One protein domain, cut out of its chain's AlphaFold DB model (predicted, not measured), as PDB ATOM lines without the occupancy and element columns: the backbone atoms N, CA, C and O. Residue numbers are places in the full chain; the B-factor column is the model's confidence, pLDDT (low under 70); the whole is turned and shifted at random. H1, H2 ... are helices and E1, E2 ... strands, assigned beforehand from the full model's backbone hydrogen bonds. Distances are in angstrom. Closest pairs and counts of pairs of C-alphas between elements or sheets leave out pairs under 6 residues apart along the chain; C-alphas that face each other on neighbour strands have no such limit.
ATOM      1  N   VAL A   3      49.534  31.514 -35.310       78.69
ATOM      2  CA  VAL A   3      48.417  30.910 -36.041       78.69
ATOM      3  C   VAL A   3      48.140  29.541 -35.441       78.69
ATOM      4  O   VAL A   3      48.993  28.654 -35.497       78.69
ATOM      5  N   GLU A   4      46.941  29.378 -34.886       82.56
ATOM      6  CA  GLU A   4      46.470  28.100 -34.355       82.56
ATOM      7  C   GLU A   4      45.954  27.224 -35.506       82.56
ATOM      8  O   GLU A   4      45.088  27.630 -36.289       82.56
ATOM      9  N   SER A   5      46.488  26.010 -35.628       79.81
ATOM     10  CA  SER A   5      46.020  24.982 -36.561       79.81
ATOM     11  C   SER A   5      45.729  23.681 -35.807       79.81
ATOM     12  O   SER A   5      46.199  23.492 -34.690       79.81
ATOM     13  N   ASP A   6      44.995  22.747 -36.427       82.31
ATOM     14  CA  ASP A   6      44.506  21.480 -35.831       82.31
ATOM     15  C   ASP A   6      45.585  20.642 -35.111       82.31
ATOM     16  O   ASP A   6      45.270  19.784 -34.287       82.31
ATOM     17  N   LYS A   7      46.866  20.863 -35.429       78.44
ATOM     18  CA  LYS A   7      47.996  20.087 -34.903       78.44
ATOM     19  C   LYS A   7      48.999  20.877 -34.070       78.44
ATOM     20  O   LYS A   7      49.781  20.241 -33.367       78.44
ATOM     21  N   ALA A   8      49.032  22.202 -34.187       81.62
ATOM     22  CA  ALA A   8      50.066  23.024 -33.571       81.62
ATOM     23  C   ALA A   8      49.759  24.520 -33.680       81.62
ATOM     24  O   ALA A   8      49.115  24.967 -34.633       81.62
ATOM     25  N   ASP A   9      50.354  25.268 -32.757       84.88
ATOM     26  CA  ASP A   9      50.536  26.712 -32.833       84.88
ATOM     27  C   ASP A   9      51.831  27.012 -33.590       84.88
ATOM     28  O   ASP A   9      52.904  26.520 -33.228       84.88
ATOM     29  N   MET A  10      51.742  27.799 -34.659       84.06
ATOM     30  CA  MET A  10      52.905  28.188 -35.458       84.06
ATOM     31  C   MET A  10      53.118  29.696 -35.378       84.06
ATOM     32  O   MET A  10      52.194  30.466 -35.646       84.06
ATOM     33  N   ASP A  11      54.340  30.126 -35.051       82.25
ATOM     34  CA  ASP A  11      54.709  31.537 -35.152       82.25
ATOM     35  C   ASP A  11      55.022  31.882 -36.610       82.25
ATOM     36  O   ASP A  11      55.910  31.307 -37.241       82.25
ATOM     37  N   VAL A  12      54.245  32.809 -37.157       79.75
ATOM     38  CA  VAL A  12      54.411  33.373 -38.491       79.75
ATOM     39  C   VAL A  12      55.011  34.764 -38.348       79.75
ATOM     40  O   VAL A  12      54.440  35.656 -37.708       79.75
ATOM     41  N   GLU A  13      56.172  34.948 -38.959       82.75
ATOM     42  CA  GLU A  13      56.863  36.229 -39.038       82.75
ATOM     43  C   GLU A  13      56.407  37.007 -40.277       82.75
ATOM     44  O   GLU A  13      56.000  36.435 -41.292       82.75
ATOM     45  N   ALA A  14      56.453  38.336 -40.195       79.50
ATOM     46  CA  ALA A  14      56.217  39.168 -41.364       79.50
ATOM     47  C   ALA A  14      57.427  39.066 -42.301       79.50
ATOM     48  O   ALA A  14      58.558  39.286 -41.882       79.50
ATOM     49  N   PHE A  15      57.179  38.757 -43.575       80.12
ATOM     50  CA  PHE A  15      58.235  38.689 -44.591       80.12
ATOM     51  C   PHE A  15      58.808  40.064 -44.954       80.12
ATOM     52  O   PHE A  15      59.931  40.155 -45.435       80.12
ATOM     53  N   GLU A  16      58.026  41.121 -44.738       80.38
ATOM     54  CA  GLU A  16      58.356  42.497 -45.092       80.38
ATOM     55  C   GLU A  16      58.253  43.385 -43.850       80.38
ATOM     56  O   GLU A  16      57.302  43.273 -43.068       80.38
ATOM     57  N   GLU A  17      59.211  44.295 -43.689       81.44
ATOM     58  CA  GLU A  17      59.180  45.289 -42.621       81.44
ATOM     59  C   GLU A  17      58.169  46.402 -42.938       81.44
ATOM     60  O   GLU A  17      58.070  46.906 -44.059       81.44
ATOM     61  N   GLY A  18      57.407  46.810 -41.925       86.12
ATOM     62  CA  GLY A  18      56.408  47.859 -42.063       86.12
ATOM     63  C   GLY A  18      55.594  48.077 -40.794       86.12
ATOM     64  O   GLY A  18      55.879  47.533 -39.728       86.12
ATOM     65  N   PHE A  19      54.550  48.889 -40.916       87.25
ATOM     66  CA  PHE A  19      53.604  49.210 -39.858       87.25
ATOM     67  C   PHE A  19      52.279  48.500 -40.108       87.25
ATOM     68  O   PHE A  19      51.728  48.572 -41.204       87.25
ATOM     69  N   LEU A  20      51.738  47.853 -39.076       86.88
ATOM     70  CA  LEU A  20      50.416  47.242 -39.142       86.88
ATOM     71  C   LEU A  20      49.362  48.330 -39.382       86.88
ATOM     72  O   LEU A  20      49.085  49.142 -38.500       86.88
ATOM     73  N   ALA A  21      48.797  48.364 -40.586       88.75
ATOM     74  CA  ALA A  21      47.845  49.393 -40.976       88.75
ATOM     75  C   ALA A  21      46.412  48.968 -40.659       88.75
ATOM     76  O   ALA A  21      45.646  49.771 -40.128       88.75
ATOM     77  N   LYS A  22      46.047  47.715 -40.962       85.88
ATOM     78  CA  LYS A  22      44.685  47.194 -40.780       85.88
ATOM     79  C   LYS A  22      44.686  45.693 -40.529       85.88
ATOM     80  O   LYS A  22      45.307  44.946 -41.278       85.88
ATOM     81  N   ILE A  23      43.933  45.265 -39.521       86.44
ATOM     82  CA  ILE A  23      43.668  43.854 -39.224       86.44
ATOM     83  C   ILE A  23      42.338  43.479 -39.884       86.44
ATOM     84  O   ILE A  23      41.344  44.185 -39.709       86.44
ATOM     85  N   VAL A  24      42.324  42.406 -40.673       83.75
ATOM     86  CA  VAL A  24      41.116  41.907 -41.357       83.75
ATOM     87  C   VAL A  24      40.426  40.842 -40.508       83.75
ATOM     88  O   VAL A  24      39.203  40.838 -40.399       83.75
ATOM     89  N   PHE A  25      41.219  39.982 -39.867       81.69
ATOM     90  CA  PHE A  25      40.774  38.943 -38.944       81.69
ATOM     91  C   PHE A  25      41.390  39.214 -37.572       81.69
ATOM     92  O   PHE A  25      42.611  39.204 -37.436       81.69
ATOM     93  N   GLY A  26      40.548  39.532 -36.587       78.25
ATOM     94  CA  GLY A  26      40.987  39.784 -35.213       78.25
ATOM     95  C   GLY A  26      41.376  38.505 -34.471       78.25
ATOM     96  O   GLY A  26      41.239  37.401 -34.998       78.25
ATOM     97  N   ASP A  27      41.830  38.656 -33.231       78.75
ATOM     98  CA  ASP A  27      42.186  37.533 -32.364       78.75
ATOM     99  C   ASP A  27      41.047  36.504 -32.250       78.75
ATOM    100  O   ASP A  27      39.882  36.854 -32.045       78.75
ATOM    101  N   GLY A  28      41.388  35.224 -32.418       76.75
ATOM    102  CA  GLY A  28      40.437  34.107 -32.381       76.75
ATOM    103  C   GLY A  28      39.546  33.960 -33.623       76.75
ATOM    104  O   GLY A  28      38.691  33.074 -33.657       76.75
ATOM    105  N   ALA A  29      39.712  34.798 -34.653       78.62
ATOM    106  CA  ALA A  29      38.979  34.651 -35.905       78.62
ATOM    107  C   ALA A  29      39.630  33.599 -36.819       78.62
ATOM    108  O   ALA A  29      40.844  33.573 -37.008       78.62
ATOM    109  N   SER A  30      38.804  32.753 -37.440       78.38
ATOM    110  CA  SER A  30      39.269  31.744 -38.396       78.38
ATOM    111  C   SER A  30      39.303  32.326 -39.810       78.38
ATOM    112  O   SER A  30      38.285  32.802 -40.319       78.38
ATOM    113  N   ALA A  31      40.475  32.289 -40.443       79.62
ATOM    114  CA  ALA A  31      40.681  32.717 -41.820       79.62
ATOM    115  C   ALA A  31      41.009  31.503 -42.710       79.62
ATOM    116  O   ALA A  31      41.705  30.588 -42.265       79.62
ATOM    117  N   PRO A  32      40.549  31.475 -43.973       81.31
ATOM    118  CA  PRO A  32      40.957  30.434 -44.902       81.31
ATOM    119  C   PRO A  32      42.462  30.503 -45.185       81.31
ATOM    120  O   PRO A  32      43.057  31.582 -45.218       81.31
ATOM    121  N   VAL A  33      43.072  29.347 -45.452       77.75
ATOM    122  CA  VAL A  33      44.483  29.275 -45.854       77.75
ATOM    123  C   VAL A  33      44.687  30.094 -47.132       77.75
ATOM    124  O   VAL A  33      43.994  29.890 -48.127       77.75
ATOM    125  N   GLY A  34      45.628  31.040 -47.090       77.31
ATOM    126  CA  GLY A  34      45.914  31.960 -48.197       77.31
ATOM    127  C   GLY A  34      45.085  33.251 -48.204       77.31
ATOM    128  O   GLY A  34      45.289  34.089 -49.083       77.31
ATOM    129  N   ALA A  35      44.181  33.455 -47.242       81.94
ATOM    130  CA  ALA A  35      43.459  34.716 -47.105       81.94
ATOM    131  C   ALA A  35      44.351  35.841 -46.560       81.94
ATOM    132  O   ALA A  35      45.252  35.624 -45.750       81.94
ATOM    133  N   THR A  36      44.062  37.077 -46.970       85.25
ATOM    134  CA  THR A  36      44.726  38.264 -46.426       85.25
ATOM    135  C   THR A  36      44.262  38.518 -44.991       85.25
ATOM    136  O   THR A  36      43.119  38.911 -44.764       85.25
ATOM    137  N   VAL A  37      45.160  38.311 -44.026       82.44
ATOM    138  CA  VAL A  37      44.878  38.466 -42.586       82.44
ATOM    139  C   VAL A  37      45.062  39.900 -42.080       82.44
ATOM    140  O   VAL A  37      44.317  40.358 -41.212       82.44
ATOM    141  N   ALA A  38      46.015  40.634 -42.654       85.88
ATOM    142  CA  ALA A  38      46.317  42.017 -42.305       85.88
ATOM    143  C   ALA A  38      46.985  42.753 -43.474       85.88
ATOM    144  O   ALA A  38      47.556  42.134 -44.372       85.88
ATOM    145  N   LEU A  39      46.918  44.082 -43.448       87.44
ATOM    146  CA  LEU A  39      47.621  44.973 -44.369       87.44
ATOM    147  C   LEU A  39      48.751  45.692 -43.629       87.44
ATOM    148  O   LEU A  39      48.534  46.257 -42.551       87.44
ATOM    149  N   LEU A  40      49.934  45.704 -44.241       87.25
ATOM    150  CA  LEU A  40      51.099  46.445 -43.771       87.25
ATOM    151  C   LEU A  40      51.303  47.698 -44.633       87.25
ATOM    152  O   LEU A  40      51.146  47.657 -45.852       87.25
ATOM    153  N   ALA A  41      51.671  48.804 -43.994       88.88
ATOM    154  CA  ALA A  41      52.113  50.034 -44.638       88.88
ATOM    155  C   ALA A  41      53.634  50.168 -44.517       88.88
ATOM    156  O   ALA A  41      54.198  49.901 -43.458       88.88
ATOM    157  N   ARG A  42      54.309  50.640 -45.566       87.12
ATOM    158  CA  ARG A  42      55.771  50.838 -45.537       87.12
ATOM    159  C   ARG A  42      56.196  51.992 -44.633       87.12
ATOM    160  O   ARG A  42      57.306  52.006 -44.119       87.12
ATOM    161  N   SER A  43      55.316  52.968 -44.442       88.25
ATOM    162  CA  SER A  43      55.559  54.164 -43.637       88.25
ATOM    163  C   SER A  43      54.300  54.563 -42.874       88.25
ATOM    164  O   SER A  43      53.181  54.300 -43.317       88.25
ATOM    165  N   LYS A  44      54.465  55.219 -41.717       86.75
ATOM    166  CA  LYS A  44      53.334  55.628 -40.858       86.75
ATOM    167  C   LYS A  44      52.356  56.575 -41.557       86.75
ATOM    168  O   LYS A  44      51.169  56.571 -41.251       86.75
ATOM    169  N   GLU A  45      52.852  57.360 -42.502       89.75
ATOM    170  CA  GLU A  45      52.077  58.319 -43.296       89.75
ATOM    171  C   GLU A  45      51.110  57.629 -44.268       89.75
ATOM    172  O   GLU A  45      50.057  58.174 -44.588       89.75
ATOM    173  N   GLU A  46      51.431  56.405 -44.695       86.69
ATOM    174  CA  GLU A  46      50.618  55.618 -45.625       86.69
ATOM    175  C   GLU A  46      49.536  54.793 -44.916       86.69
ATOM    176  O   GLU A  46      48.596  54.338 -45.563       86.69
ATOM    177  N   ILE A  47      49.614  54.634 -43.587       86.38
ATOM    178  CA  ILE A  47      48.622  53.909 -42.775       86.38
ATOM    179  C   ILE A  47      47.170  54.285 -43.128       86.38
ATOM    180  O   ILE A  47      46.397  53.369 -43.409       86.38
ATOM    181  N   PRO A  48      46.757  55.572 -43.156       87.00
ATOM    182  CA  PRO A  48      45.374  55.929 -43.479       87.00
ATOM    183  C   PRO A  48      44.974  55.544 -44.911       87.00
ATOM    184  O   PRO A  48      43.842  55.115 -45.136       87.00
ATOM    185  N   ALA A  49      45.896  55.648 -45.872       86.56
ATOM    186  CA  ALA A  49      45.644  55.256 -47.256       86.56
ATOM    187  C   ALA A  49      45.466  53.735 -47.373       86.56
ATOM    188  O   ALA A  49      44.513  53.268 -47.995       86.56
ATOM    189  N   VAL A  50      46.327  52.962 -46.708       85.19
ATOM    190  CA  VAL A  50      46.268  51.495 -46.671       85.19
ATOM    191  C   VAL A  50      45.034  50.999 -45.907       85.19
ATOM    192  O   VAL A  50      44.404  50.028 -46.317       85.19
ATOM    193  N   GLN A  51      44.613  51.684 -44.841       83.94
ATOM    194  CA  GLN A  51      43.377  51.361 -44.112       83.94
ATOM    195  C   GLN A  51      42.115  51.509 -44.970       83.94
ATOM    196  O   GLN A  51      41.168  50.723 -44.820       83.94
ATOM    197  N   ALA A  52      42.108  52.497 -45.867       83.69
ATOM    198  CA  ALA A  52      41.023  52.728 -46.812       83.69
ATOM    199  C   ALA A  52      40.978  51.675 -47.932       83.69
ATOM    200  O   ALA A  52      39.943  51.516 -48.583       83.69
ATOM    201  N   MET A  53      42.058  50.915 -48.139       79.50
ATOM    202  CA  MET A  53      42.049  49.807 -49.085       79.50
ATOM    203  C   MET A  53      41.151  48.677 -48.566       79.50
ATOM    204  O   MET A  53      41.154  48.296 -47.387       79.50
TER     205      MET A  53
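Overview. This is residues 3 to 53 of the 80 residues of the protein "Branched-chain alpha-keto acid dehydrogenase subunit e2" of Nannochloropsis gaditana (strain CCMP526) (UniProt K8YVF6). Two small strand hairpins lie apart along a loose rod: E1 and E2 make one end, while E3 and E4 pair nearer the other, where the short helix H1 packs on them. A long loop, residues 24 to 37, swings out from E3 and folds back to E4. The printed part has 51 residues, with 22 in named elements, under half, in the order E1, E2, E3, E4, H1; both two-stranded sheets are antiparallel, and the class is mixed, helices and strands. The whole is loose, with a radius of gyration of the C-alphas of 12.5 A and spans of 39 by 19 by 17 A.

Arrangement. E1, residues 3 to 5, and E2, residues 8 to 11, form an antiparallel hairpin at 160 degrees; N 3 and O 10 are within hydrogen-bond range at 2.9 A. E3, residues 19 to 23, is apart from E1 and E2. E3 and E4, residues 38 to 41, form an antiparallel hairpin at 151 degrees, with N 19 and O 41 at 2.8 A and N 39 and O 22 at 2.8 A. H1, residues 47 to 52, has its closest C-alphas to E3 at Ile 47 and Ala 21, 4.9 A apart. Its closest C-alphas to E4 are those of Ile 47 and Ala 41, 5.5 A apart. Every O i to N i+4 pair in H1 is within hydrogen-bond range.

Along the chain. E1 begins at C-alpha 3 (48.417, 30.910, -36.041) and E2 is 9.8 A long. E3 measures 11.3 A from C-alpha 19 (53.604, 49.210, -39.858), and E4 10.2 A. H1, 8.7 A long, ends at C-alpha 52 (41.023, 52.728, -46.812).

Size, cuts and confidence. The C-alphas farthest apart, those of Lys 7 and Glu 45, are 39.4 A apart. The printed part has no cut. The link from E3 to E4 is long, with 14 residues. The mean pLDDT of the printed part is 83.2, and no printed residue is under 70.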